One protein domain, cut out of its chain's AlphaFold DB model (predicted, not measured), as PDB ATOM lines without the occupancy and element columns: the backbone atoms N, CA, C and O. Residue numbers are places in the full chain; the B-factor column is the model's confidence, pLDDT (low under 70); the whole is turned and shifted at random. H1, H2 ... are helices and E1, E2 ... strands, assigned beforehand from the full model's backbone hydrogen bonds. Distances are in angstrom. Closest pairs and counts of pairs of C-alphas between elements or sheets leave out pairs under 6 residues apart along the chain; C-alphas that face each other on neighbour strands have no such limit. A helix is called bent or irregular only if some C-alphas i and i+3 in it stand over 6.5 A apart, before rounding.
ATOM      1  N   ASN A 243      -8.882 -21.554  51.863       56.00
ATOM      2  CA  ASN A 243      -9.809 -21.670  50.736       56.00
ATOM      3  C   ASN A 243      -9.534 -22.938  49.916       56.00
ATOM      4  O   ASN A 243     -10.471 -23.652  49.549       56.00
ATOM      5  N   SER A 244      -8.265 -23.273  49.675       64.44
ATOM      6  CA  SER A 244      -7.875 -24.485  48.947       64.44
ATOM      7  C   SER A 244      -8.183 -25.765  49.740       64.44
ATOM      8  O   SER A 244      -8.614 -26.773  49.166       64.44
ATOM      9  N   ILE A 245      -8.046 -25.728  51.072       67.44
ATOM     10  CA  ILE A 245      -8.405 -26.830  51.974       67.44
ATOM     11  C   ILE A 245      -9.927 -27.015  52.010       67.44
ATOM     12  O   ILE A 245     -10.412 -28.147  51.892       67.44
ATOM     13  N   ALA A 246     -10.691 -25.924  52.120       61.44
ATOM     14  CA  ALA A 246     -12.152 -25.958  52.085       61.44
ATOM     15  C   ALA A 246     -12.676 -26.500  50.744       61.44
ATOM     16  O   ALA A 246     -13.503 -27.419  50.732       61.44
ATOM     17  N   LEU A 247     -12.132 -26.015  49.624       71.44
ATOM     18  CA  LEU A 247     -12.458 -26.489  48.280       71.44
ATOM     19  C   LEU A 247     -12.102 -27.974  48.102       71.44
ATOM     20  O   LEU A 247     -12.927 -28.758  47.633       71.44
ATOM     21  N   SER A 248     -10.922 -28.404  48.561       74.31
ATOM     22  CA  SER A 248     -10.512 -29.816  48.545       74.31
ATOM     23  C   SER A 248     -11.480 -30.705  49.337       74.31
ATOM     24  O   SER A 248     -11.882 -31.775  48.867       74.31
ATOM     25  N   ASN A 249     -11.913 -30.267  50.522       73.88
ATOM     26  CA  ASN A 249     -12.844 -31.016  51.371       73.88
ATOM     27  C   ASN A 249     -14.259 -31.080  50.785       73.88
ATOM     28  O   ASN A 249     -14.888 -32.144  50.808       73.88
ATOM     29  N   PHE A 250     -14.740 -29.978  50.210       72.19
ATOM     30  CA  PHE A 250     -16.006 -29.932  49.484       72.19
ATOM     31  C   PHE A 250     -16.009 -30.925  48.318       72.19
ATOM     32  O   PHE A 250     -16.903 -31.768  48.205       72.19
ATOM     33  N   VAL A 251     -14.949 -30.914  47.511       74.06
ATOM     34  CA  VAL A 251     -14.794 -31.818  46.369       74.06
ATOM     35  C   VAL A 251     -14.724 -33.273  46.811       74.06
ATOM     36  O   VAL A 251     -15.397 -34.124  46.228       74.06
ATOM     37  N   LYS A 252     -13.993 -33.581  47.890       80.06
ATOM     38  CA  LYS A 252     -13.982 -34.935  48.470       80.06
ATOM     39  C   LYS A 252     -15.384 -35.398  48.860       80.06
ATOM     40  O   LYS A 252     -15.729 -36.560  48.644       80.06
ATOM     41  N   ARG A 253     -16.216 -34.511  49.407       75.06
ATOM     42  CA  ARG A 253     -17.600 -34.836  49.772       75.06
ATOM     43  C   ARG A 253     -18.471 -35.078  48.538       75.06
ATOM     44  O   ARG A 253     -19.198 -36.069  48.509       75.06
ATOM     45  N   ILE A 254     -18.358 -34.234  47.513       72.25
ATOM     46  CA  ILE A 254     -19.099 -34.386  46.254       72.25
ATOM     47  C   ILE A 254     -18.735 -35.700  45.557       72.25
ATOM     48  O   ILE A 254     -19.629 -36.441  45.158       72.25
ATOM     49  N   VAL A 255     -17.445 -36.024  45.430       74.25
ATOM     50  CA  VAL A 255     -16.982 -37.241  44.742       74.25
ATOM     51  C   VAL A 255     -17.466 -38.499  45.464       74.25
ATOM     52  O   VAL A 255     -17.993 -39.405  44.817       74.25
ATOM     53  N   LYS A 256     -17.400 -38.529  46.805       78.06
ATOM     54  CA  LYS A 256     -17.934 -39.647  47.603       78.06
ATOM     55  C   LYS A 256     -19.432 -39.850  47.391       78.06
ATOM     56  O   LYS A 256     -19.875 -40.976  47.193       78.06
ATOM     57  N   LEU A 257     -20.212 -38.771  47.399       67.62
ATOM     58  CA  LEU A 257     -21.670 -38.850  47.275       67.62
ATOM     59  C   LEU A 257     -22.131 -39.161  45.845       67.62
ATOM     60  O   LEU A 257     -23.045 -39.956  45.645       67.62
ATOM     61  N   SER A 258     -21.501 -38.540  44.849       66.12
ATOM     62  CA  SER A 258     -21.941 -38.622  43.453       66.12
ATOM     63  C   SER A 258     -21.402 -39.855  42.727       66.12
ATOM     64  O   SER A 258     -22.108 -40.433  41.894       66.12
ATOM     65  N   LEU A 259     -20.174 -40.287  43.035       73.56
ATOM     66  CA  LEU A 259     -19.503 -41.386  42.337       73.56
ATOM     67  C   LEU A 259     -19.355 -42.659  43.172       73.56
ATOM     68  O   LEU A 259     -19.055 -43.697  42.594       73.56
ATOM     69  N   LYS A 260     -19.613 -42.611  44.489       76.06
ATOM     70  CA  LYS A 260     -19.408 -43.743  45.415       76.06
ATOM     71  C   LYS A 260     -17.984 -44.321  45.342       76.06
ATOM     72  O   LYS A 260     -17.790 -45.523  45.483       76.06
ATOM     73  N   LEU A 261     -16.999 -43.462  45.074       76.50
ATOM     74  CA  LEU A 261     -15.588 -43.832  45.047       76.50
ATOM     75  C   LEU A 261     -14.978 -43.623  46.431       76.50
ATOM     76  O   LEU A 261     -15.066 -42.527  46.988       76.50
ATOM     77  N   ASP A 262     -14.318 -44.657  46.946       69.44
ATOM     78  CA  ASP A 262     -13.661 -44.610  48.257       69.44
ATOM     79  C   ASP A 262     -12.167 -44.267  48.154       69.44
ATOM     80  O   ASP A 262     -11.625 -43.603  49.039       69.44
ATOM     81  N   ASN A 263     -11.520 -44.635  47.040       81.81
ATOM     82  CA  ASN A 263     -10.090 -44.429  46.797       81.81
ATOM     83  C   ASN A 263      -9.855 -43.374  45.710       81.81
ATOM     84  O   ASN A 263      -9.807 -43.687  44.522       81.81
ATOM     85  N   PHE A 264      -9.686 -42.117  46.119       88.75
ATOM     86  CA  PHE A 264      -9.302 -41.018  45.234       88.75
ATOM     87  C   PHE A 264      -8.507 -39.954  45.997       88.75
ATOM     88  O   PHE A 264      -8.600 -39.841  47.221       88.75
ATOM     89  N   THR A 265      -7.737 -39.143  45.274       87.25
ATOM     90  CA  THR A 265      -7.037 -37.979  45.838       87.25
ATOM     91  C   THR A 265      -7.495 -36.702  45.154       87.25
ATOM     92  O   THR A 265      -7.766 -36.706  43.957       87.25
ATOM     93  N   VAL A 266      -7.598 -35.617  45.925       88.38
ATOM     94  CA  VAL A 266      -7.985 -34.287  45.438       88.38
ATOM     95  C   VAL A 266      -6.855 -33.325  45.738       88.38
ATOM     96  O   VAL A 266      -6.424 -33.247  46.893       88.38
ATOM     97  N   LYS A 267      -6.396 -32.592  44.724       87.19
ATOM     98  CA  LYS A 267      -5.401 -31.527  44.878       87.19
ATOM     99  C   LYS A 267      -5.938 -30.238  44.276       87.19
ATOM    100  O   LYS A 267      -6.449 -30.259  43.158       87.19
ATOM    101  N   VAL A 268      -5.792 -29.142  45.011       86.88
ATOM    102  CA  VAL A 268      -6.075 -27.790  44.526       86.88
ATOM    103  C   VAL A 268      -4.737 -27.141  44.211       86.88
ATOM    104  O   VAL A 268      -3.853 -27.089  45.065       86.88
ATOM    105  N   LEU A 269      -4.569 -26.737  42.959       85.62
ATOM    106  CA  LEU A 269      -3.332 -26.206  42.413       85.62
ATOM    107  C   LEU A 269      -3.509 -24.724  42.106       85.62
ATOM    108  O   LEU A 269      -4.566 -24.301  41.645       85.62
ATOM    109  N   ASP A 270      -2.444 -23.964  42.299       84.56
ATOM    110  CA  ASP A 270      -2.349 -22.590  41.815       84.56
ATOM    111  C   ASP A 270      -2.181 -22.599  40.297       84.56
ATOM    112  O   ASP A 270      -1.223 -23.179  39.773       84.56
ATOM    113  N   SER A 271      -3.113 -21.972  39.580       82.25
ATOM    114  CA  SER A 271      -3.128 -22.005  38.118       82.25
ATOM    115  C   SER A 271      -1.922 -21.316  37.489       82.25
ATOM    116  O   SER A 271      -1.450 -21.765  36.443       82.25
ATOM    117  N   THR A 272      -1.374 -20.273  38.119       79.12
ATOM    118  CA  THR A 272      -0.183 -19.564  37.623       79.12
ATOM    119  C   THR A 272       1.038 -20.474  37.701       79.12
ATOM    120  O   THR A 272       1.788 -20.607  36.730       79.12
ATOM    121  N   ARG A 273       1.204 -21.180  38.825       78.94
ATOM    122  CA  ARG A 273       2.295 -22.144  39.031       78.94
ATOM    123  C   ARG A 273       2.119 -23.427  38.213       78.94
ATOM    124  O   ARG A 273       3.110 -24.001  37.765       78.94
ATOM    125  N   ALA A 274       0.881 -23.869  37.990       81.62
ATOM    126  CA  ALA A 274       0.572 -25.097  37.257       81.62
ATOM    127  C   ALA A 274       0.508 -24.916  35.725       81.62
ATOM    128  O   ALA A 274       0.577 -25.913  35.000       81.62
ATOM    129  N   SER A 275       0.422 -23.677  35.221       80.12
ATOM    130  CA  SER A 275       0.201 -23.343  33.801       80.12
ATOM    131  C   SER A 275       1.122 -24.096  32.831       80.12
ATOM    132  O   SER A 275       0.645 -24.730  31.890       80.12
ATOM    133  N   SER A 276       2.432 -24.150  33.102       72.69
ATOM    134  CA  SER A 276       3.408 -24.853  32.249       72.69
ATOM    135  C   SER A 276       3.176 -26.371  32.166       72.69
ATOM    136  O   SER A 276       3.429 -26.982  31.127       72.69
ATOM    137  N   SER A 277       2.657 -26.988  33.231       76.06
ATOM    138  CA  SER A 277       2.361 -28.430  33.284       76.06
ATOM    139  C   SER A 277       1.084 -28.784  32.514       76.06
ATOM    140  O   SER A 277       1.008 -29.836  31.874       76.06
ATOM    141  N   PHE A 278       0.091 -27.891  32.522       80.81
ATOM    142  CA  PHE A 278      -1.142 -28.034  31.741       80.81
ATOM    143  C   PHE A 278      -0.934 -27.680  30.260       80.81
ATOM    144  O   PHE A 278      -1.471 -28.365  29.384       80.81
ATOM    145  N   ALA A 279      -0.066 -26.711  29.956       76.94
ATOM    146  CA  ALA A 279       0.309 -26.353  28.589       76.94
ATOM    147  C   ALA A 279       0.968 -27.520  27.831       76.94
ATOM    148  O   ALA A 279       0.714 -27.701  26.641       76.94
ATOM    149  N   ALA A 280       1.733 -28.375  28.523       72.56
ATOM    150  CA  ALA A 280       2.295 -29.608  27.956       72.56
ATOM    151  C   ALA A 280       1.223 -30.614  27.471       72.56
ATOM    152  O   ALA A 280       1.527 -31.497  26.671       72.56
ATOM    153  N   HIS A 281      -0.028 -30.453  27.915       71.44
ATOM    154  CA  HIS A 281      -1.195 -31.241  27.509       71.44
ATOM    155  C   HIS A 281      -2.148 -30.449  26.591       71.44
ATOM    156  O   HIS A 281      -3.282 -30.865  26.366       71.44
ATOM    157  N   GLY A 282      -1.710 -29.296  26.064       72.19
ATOM    158  CA  GLY A 282      -2.518 -28.432  25.199       72.19
ATOM    159  C   GLY A 282      -3.630 -27.668  25.928       72.19
ATOM    160  O   GLY A 282      -4.557 -27.181  25.282       72.19
ATOM    161  N   ILE A 283      -3.566 -27.565  27.259       78.12
ATOM    162  CA  ILE A 283      -4.584 -26.914  28.091       78.12
ATOM    163  C   ILE A 283      -4.071 -25.541  28.536       78.12
ATOM    164  O   ILE A 283      -3.021 -25.439  29.167       78.12
ATOM    165  N   ARG A 284      -4.837 -24.485  28.237       83.62
ATOM    166  CA  ARG A 284      -4.594 -23.124  28.737       83.62
ATOM    167  C   ARG A 284      -5.510 -22.850  29.927       83.62
ATOM    168  O   ARG A 284      -6.724 -22.908  29.763       83.62
ATOM    169  N   LEU A 285      -4.916 -22.542  31.077       82.12
ATOM    170  CA  LEU A 285      -5.628 -22.157  32.296       82.12
ATOM    171  C   LEU A 285      -5.944 -20.654  32.287       82.12
ATOM    172  O   LEU A 285      -5.210 -19.855  31.700       82.12
ATOM    173  N   THR A 286      -7.056 -20.287  32.907       79.31
ATOM    174  CA  THR A 286      -7.692 -18.966  32.860       79.31
ATOM    175  C   THR A 286      -8.266 -18.500  34.199       79.31
ATOM    176  O   THR A 286      -8.498 -17.300  34.325       79.31
ATOM    177  N   GLN A 287      -8.475 -19.386  35.179       82.19
ATOM    178  CA  GLN A 287      -8.956 -19.041  36.531       82.19
ATOM    179  C   GLN A 287      -7.879 -19.244  37.600       82.19
ATOM    180  O   GLN A 287      -6.908 -19.944  37.343       82.19
ATOM    181  N   GLU A 288      -8.060 -18.657  38.783       80.94
ATOM    182  CA  GLU A 288      -7.124 -18.649  39.922       80.94
ATOM    183  C   GLU A 288      -6.632 -20.042  40.362       80.94
ATOM    184  O   GLU A 288      -5.429 -20.241  40.561       80.94
ATOM    185  N   TYR A 289      -7.534 -21.025  40.435       83.94
ATOM    186  CA  TYR A 289      -7.242 -22.380  40.899       83.94
ATOM    187  C   TYR A 289      -7.592 -23.450  39.863       83.94
ATOM    188  O   TYR A 289      -8.543 -23.330  39.087       83.94
ATOM    189  N   VAL A 290      -6.867 -24.568  39.931       86.00
ATOM    190  CA  VAL A 290      -7.232 -25.822  39.267       86.00
ATOM    191  C   VAL A 290      -7.452 -26.905  40.303       86.00
ATOM    192  O   VAL A 290      -6.546 -27.242  41.064       86.00
ATOM    193  N   VAL A 291      -8.625 -27.526  40.287       89.06
ATOM    194  CA  VAL A 291      -8.876 -28.724  41.086       89.06
ATOM    195  C   VAL A 291      -8.588 -29.955  40.243       89.06
ATOM    196  O   VAL A 291      -9.096 -30.075  39.134       89.06
ATOM    197  N   THR A 292      -7.804 -30.892  40.776       87.56
ATOM    198  CA  THR A 292      -7.522 -32.191  40.150       87.56
ATOM    199  C   THR A 292      -8.012 -33.337  41.028       87.56
ATOM    200  O   THR A 292      -7.869 -33.294  42.253       87.56
ATOM    201  N   ILE A 293      -8.578 -34.372  40.404       89.94
ATOM    202  CA  ILE A 293      -8.954 -35.626  41.064       89.94
ATOM    203  C   ILE A 293      -8.191 -36.763  40.395       89.94
ATOM    204  O   ILE A 293      -8.314 -36.948  39.183       89.94
ATOM    205  N   ASN A 294      -7.462 -37.548  41.193       87.81
ATOM    206  CA  ASN A 294      -6.847 -38.793  40.739       87.81
ATOM    207  C   ASN A 294      -7.563 -40.003  41.335       87.81
ATOM    208  O   ASN A 294      -7.619 -40.133  42.562       87.81
ATOM    209  N   ALA A 295      -8.066 -40.883  40.473       86.94
ATOM    210  CA  ALA A 295      -8.590 -42.204  40.813       86.94
ATOM    211  C   ALA A 295      -8.635 -43.086  39.559       86.94
ATOM    212  O   ALA A 295      -8.821 -42.574  38.456       86.94
ATOM    213  N   ASP A 296      -8.507 -44.403  39.711       84.12
ATOM    214  CA  ASP A 296      -8.573 -45.326  38.575       84.12
ATOM    215  C   ASP A 296      -9.929 -45.219  37.855       84.12
ATOM    216  O   ASP A 296     -10.986 -45.306  38.480       84.12
ATOM    217  N   GLY A 297      -9.906 -44.999  36.536       80.06
ATOM    218  CA  GLY A 297     -11.114 -44.900  35.704       80.06
ATOM    219  C   GLY A 297     -11.919 -43.603  35.856       80.06
ATOM    220  O   GLY A 297     -12.981 -43.471  35.247       80.06
ATOM    221  N   ILE A 298     -11.433 -42.611  36.614       85.06
ATOM    222  CA  ILE A 298     -12.171 -41.364  36.889       85.06
ATOM    223  C   ILE A 298     -12.543 -40.575  35.624       85.06
ATOM    224  O   ILE A 298     -13.535 -39.844  35.622       85.06
ATOM    225  N   GLY A 299     -11.796 -40.757  34.529       79.56
ATOM    226  CA  GLY A 299     -12.078 -40.125  33.239       79.56
ATOM    227  C   GLY A 299     -13.465 -40.452  32.669       79.56
ATOM    228  O   GLY A 299     -14.055 -39.607  31.993       79.56
ATOM    229  N   GLU A 300     -14.037 -41.618  32.992       83.12
ATOM    230  CA  GLU A 300     -15.390 -42.015  32.560       83.12
ATOM    231  C   GLU A 300     -16.499 -41.238  33.294       83.12
ATOM    232  O   GLU A 300     -17.650 -41.195  32.854       83.12
ATOM    233  N   HIS A 301     -16.163 -40.569  34.399       81.25
ATOM    234  CA  HIS A 301     -17.116 -39.856  35.246       81.25
ATOM    235  C   HIS A 301     -17.197 -38.345  34.976       81.25
ATOM    236  O   HIS A 301     -18.006 -37.672  35.621       81.25
ATOM    237  N   CYS A 302     -16.449 -37.808  34.001       77.44
ATOM    238  CA  CYS A 302     -16.434 -36.375  33.664       77.44
ATOM    239  C   CYS A 302     -17.837 -35.792  33.446       77.44
ATOM    240  O   CYS A 302     -18.193 -34.795  34.067       77.44
ATOM    241  N   ALA A 303     -18.665 -36.432  32.612       70.69
ATOM    242  CA  ALA A 303     -20.005 -35.933  32.289       70.69
ATOM    243  C   ALA A 303     -20.951 -35.947  33.502       70.69
ATOM    244  O   ALA A 303     -21.810 -35.077  33.640       70.69
ATOM    245  N   LYS A 304     -20.789 -36.930  34.396       73.56
ATOM    246  CA  LYS A 304     -21.579 -37.031  35.625       73.56
ATOM    247  C   LYS A 304     -21.142 -35.968  36.631       73.56
ATOM    248  O   LYS A 304     -21.996 -35.266  37.158       73.56
ATOM    249  N   LEU A 305     -19.837 -35.806  36.851       71.00
ATOM    250  CA  LEU A 305     -19.311 -34.778  37.749       71.00
ATOM    251  C   LEU A 305     -19.630 -33.370  37.250       71.00
ATOM    252  O   LEU A 305     -20.103 -32.573  38.048       71.00
ATOM    253  N   ALA A 306     -19.485 -33.088  35.951       70.94
ATOM    254  CA  ALA A 306     -19.803 -31.781  35.374       70.94
ATOM    255  C   ALA A 306     -21.255 -31.349  35.640       70.94
ATOM    256  O   ALA A 306     -21.499 -30.196  35.987       70.94
ATOM    257  N   LYS A 307     -22.213 -32.287  35.572       62.97
ATOM    258  CA  LYS A 307     -23.621 -32.038  35.932       62.97
ATOM    259  C   LYS A 307     -23.828 -31.759  37.424       62.97
ATOM    260  O   LYS A 307     -24.731 -31.012  37.772       62.97
ATOM    261  N   PHE A 308     -23.024 -32.370  38.294       56.62
ATOM    262  CA  PHE A 308     -23.146 -32.234  39.749       56.62
ATOM    263  C   PHE A 308     -22.465 -30.981  40.302       56.62
ATOM    264  O   PHE A 308     -22.990 -30.379  41.232       56.62
ATOM    265  N   ILE A 309     -21.299 -30.609  39.764       60.28
ATOM    266  CA  ILE A 309     -20.544 -29.444  40.243       60.28
ATOM    267  C   ILE A 309     -20.848 -28.176  39.451       60.28
ATOM    268  O   ILE A 309     -20.504 -27.103  39.915       60.28
ATOM    269  N   ASN A 310     -21.502 -28.277  38.288       61.53
ATOM    270  CA  ASN A 310     -21.783 -27.150  37.393       61.53
ATOM    271  C   ASN A 310     -20.514 -26.455  36.836       61.53
ATOM    272  O   ASN A 310     -20.550 -25.286  36.463       61.53
ATOM    273  N   HIS A 311     -19.399 -27.193  36.737       70.81
ATOM    274  CA  HIS A 311     -18.163 -26.797  36.044       70.81
ATOM    275  C   HIS A 311     -17.853 -27.770  34.900       70.81
ATOM    276  O   HIS A 311     -18.195 -28.953  34.948       70.81
ATOM    277  N   ALA A 312     -17.154 -27.286  33.870       74.06
ATOM    278  CA  ALA A 312     -16.664 -28.130  32.784       74.06
ATOM    279  C   ALA A 312     -15.496 -29.010  33.269       74.06
ATOM    280  O   ALA A 312     -14.365 -28.542  33.391       74.06
ATOM    281  N   VAL A 313     -15.773 -30.291  33.523       82.94
ATOM    282  CA  VAL A 313     -14.771 -31.281  33.948       82.94
ATOM    283  C   VAL A 313     -14.120 -31.932  32.732       82.94
ATOM    284  O   VAL A 313     -14.813 -32.442  31.848       82.94
ATOM    285  N   LYS A 314     -12.787 -31.946  32.694       85.88
ATOM    286  CA  LYS A 314     -11.996 -32.524  31.599       85.88
ATOM    287  C   LYS A 314     -11.044 -33.596  32.123       85.88
ATOM    288  O   LYS A 314     -10.490 -33.458  33.210       85.88
ATOM    289  N   ALA A 315     -10.823 -34.645  31.336       84.50
ATOM    290  CA  ALA A 315      -9.831 -35.674  31.637       84.50
ATOM    291  C   ALA A 315      -8.456 -35.288  31.076       84.50
ATOM    292  O   ALA A 315      -8.342 -34.953  29.898       84.50
ATOM    293  N   ILE A 316      -7.421 -35.359  31.916       81.50
ATOM    294  CA  ILE A 316      -6.008 -35.264  31.503       81.50
ATOM    295  C   ILE A 316      -5.498 -36.660  31.114       81.50
ATOM    296  O   ILE A 316      -4.726 -36.812  30.171       81.50
ATOM    297  N   SER A 317      -5.968 -37.688  31.823       79.00
ATOM    298  CA  SER A 317      -5.688 -39.106  31.587       79.00
ATOM    299  C   SER A 317      -6.898 -39.951  32.029       79.00
ATOM    300  O   SER A 317      -7.830 -39.413  32.636       79.00
ATOM    301  N   PRO A 318      -6.913 -41.276  31.788       76.50
ATOM    302  CA  PRO A 318      -7.957 -42.156  32.325       76.50
ATOM    303  C   PRO A 318      -8.077 -42.118  33.858       76.50
ATOM    304  O   PRO A 318      -9.144 -42.411  34.395       76.50
ATOM    305  N   SER A 319      -6.996 -41.746  34.550       84.69
ATOM    306  CA  SER A 319      -6.878 -41.729  36.010       84.69
ATOM    307  C   SER A 319      -6.853 -40.324  36.629       84.69
ATOM    308  O   SER A 319      -6.809 -40.215  37.853       84.69
ATOM    309  N   THR A 320      -6.928 -39.256  35.823       86.19
ATOM    310  CA  THR A 320      -6.859 -37.857  36.285       86.19
ATOM    311  C   THR A 320      -7.852 -36.961  35.550       86.19
ATOM    312  O   THR A 320      -7.804 -36.832  34.324       86.19
ATOM    313  N   ILE A 321      -8.693 -36.252  36.305       90.62
ATOM    314  CA  ILE A 321      -9.598 -35.206  35.796       90.62
ATOM    315  C   ILE A 321      -9.340 -33.867  36.484       90.62
ATOM    316  O   ILE A 321      -8.764 -33.832  37.572       90.62
ATOM    317  N   PHE A 322      -9.785 -32.772  35.868       91.81
ATOM    318  CA  PHE A 322      -9.656 -31.429  36.427       91.81
ATOM    319  C   PHE A 322     -10.774 -30.468  35.997       91.81
ATOM    320  O   PHE A 322     -11.477 -30.722  35.013       91.81
ATOM    321  N   TRP A 323     -10.893 -29.349  36.714       89.75
ATOM    322  CA  TRP A 323     -11.616 -28.139  36.303       89.75
ATOM    323  C   TRP A 323     -11.005 -26.891  36.960       89.75
ATOM    324  O   TRP A 323     -10.153 -26.998  37.843       89.75
ATOM    325  N   GLU A 324     -11.432 -25.718  36.501       87.75
ATOM    326  CA  GLU A 324     -10.944 -24.408  36.940       87.75
ATOM    327  C   GLU A 324     -11.948 -23.722  37.884       87.75
ATOM    328  O   GLU A 324     -13.159 -23.795  37.648       87.75
ATOM    329  N   GLU A 325     -11.436 -23.054  38.919       79.62
ATOM    330  CA  GLU A 325     -12.189 -22.391  39.996       79.62
ATOM    331  C   GLU A 325     -11.566 -21.021  40.331       79.62
ATOM    332  O   GLU A 325     -10.355 -20.852  40.199       79.62
ATOM    333  N   GLY A 326     -12.364 -20.053  40.791       74.69
ATOM    334  CA  GLY A 326     -11.882 -18.724  41.207       74.69
ATOM    335  C   GLY A 326     -11.977 -17.630  40.134       74.69
ATOM    336  O   GLY A 326     -12.600 -17.823  39.088       74.69
ATOM    337  N   GLU A 327     -11.412 -16.450  40.424       72.19
ATOM    338  CA  GLU A 327     -11.448 -15.295  39.514       72.19
ATOM    339  C   GLU A 327     -10.532 -15.478  38.295       72.19
ATOM    340  O   GLU A 327      -9.554 -16.229  38.313       72.19
ATOM    341  N   ARG A 328     -10.839 -14.752  37.214       74.44
ATOM    342  CA  ARG A 328     -10.104 -14.856  35.952       74.44
ATOM    343  C   ARG A 328      -8.726 -14.210  36.073       74.44
ATOM    344  O   ARG A 328      -8.624 -13.021  36.363       74.44
ATOM    345  N   ILE A 329      -7.675 -14.963  35.763       76.19
ATOM    346  CA  ILE A 329      -6.296 -14.465  35.775       76.19
ATOM    347  C   ILE A 329      -6.070 -13.587  34.536       76.19
ATOM    348  O   ILE A 329      -6.344 -14.008  33.407       76.19
TER     349      ILE A 329
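AT A GLANCE: This is residues 243 to 329 of the 688 residues of an uncharacterized protein of Bacteroides sp. 43_108 (UniProt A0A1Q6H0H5). A strongly twisted sheet of four antiparallel strands has two helices over one face, H1 above E1 and E2 and H3 above E4 and E3, while the short helix H2 packs on the opposite face, mostly at E2. H1 and H3 stand about perpendicular to each other and meet through residues 254 to 259 of H1. The printed part has 87 residues, with three named helices and four named strands in the order H1 E1 H2 E2 H3 E3 E4; the sheet runs E1 E2 E4 E3, and the class is mixed, helices and strands. The whole is compact, with a radius of gyration of the C-alphas of 12.1 A and spans of 33 by 26 by 20 A.

HOW THE PARTS SIT: Inner strand E2, residues 287 to 294, is antiparallel to edge strand E1, residues 265 to 270, at 159 degrees, with N 269 and O 290 2.8 A apart. On its other side it is antiparallel to E4, residues 320 to 328, at 163 degrees, with N 291 and O 323 2.9 A apart. E4 and edge strand E3, residues 314 to 317, form a hairpin at 138 degrees, with N 322 and O 314 2.8 A apart. H1, residues 243 to 259, is on the sheet at a height of 7.8 A and lies over E1 and E2, only just slantwise to the strands, at 31 degrees to E1 on the local plane; its closest C-alphas to E1 are those of Ser 244 and Val 268, 5.8 A. H3, residues 298 to 309, is on the same face at a height of 8.9 A, over E4 and E3, and runs along the strands, at 9 degrees to E4 on the local plane; the C-alphas of Gly 299 and Ala 315, its closest to E3, are 5.2 A apart. H1 touches H3 with residues 254 to 259 alone, about perpendicular at 73 degrees, closest at the C-alphas of Ser 258 and Leu 305, 7.4 A. E2, H3 and E3 make a split strand-helix-strand unit, two strands running the same way with E4 between them, and its crossover is right-handed. H2, residues 271 to 279, is on the opposite face; its closest C-alphas to E2 are those of Ser 271 and Tyr 289, 5.0 A. In H1 every O i to N i+4 pair is within hydrogen-bond range, in H2 3 of 5 and in H3 5 of 8.

IN THESE COORDINATES: H1 begins at C-alpha 243 (-9.809, -21.670, 50.736) and is 23.5 A long. E4, 23.2 A, ends at C-alpha 328 (-10.104, -14.856, 35.952). E2 measures 20.3 A, E1 16.6 A and E3 9.1 A. H2, 11.0 A, and H3, 14.9 A, are irregular: C-alphas 273 and 276 are 7.4 A apart, and C-alphas 300 and 303 7.6 A.

THE WHOLE: The C-alphas of Lys 260 and Ile 329, the two farthest apart, are 33.5 A from each other. The printed part has no cut; the link from H2 to E2 is short and the others are tight. The mean pLDDT of the printed part is 77.9, and residues 243 to 246, 257 to 258, 262 and 307 to 310 are under 70.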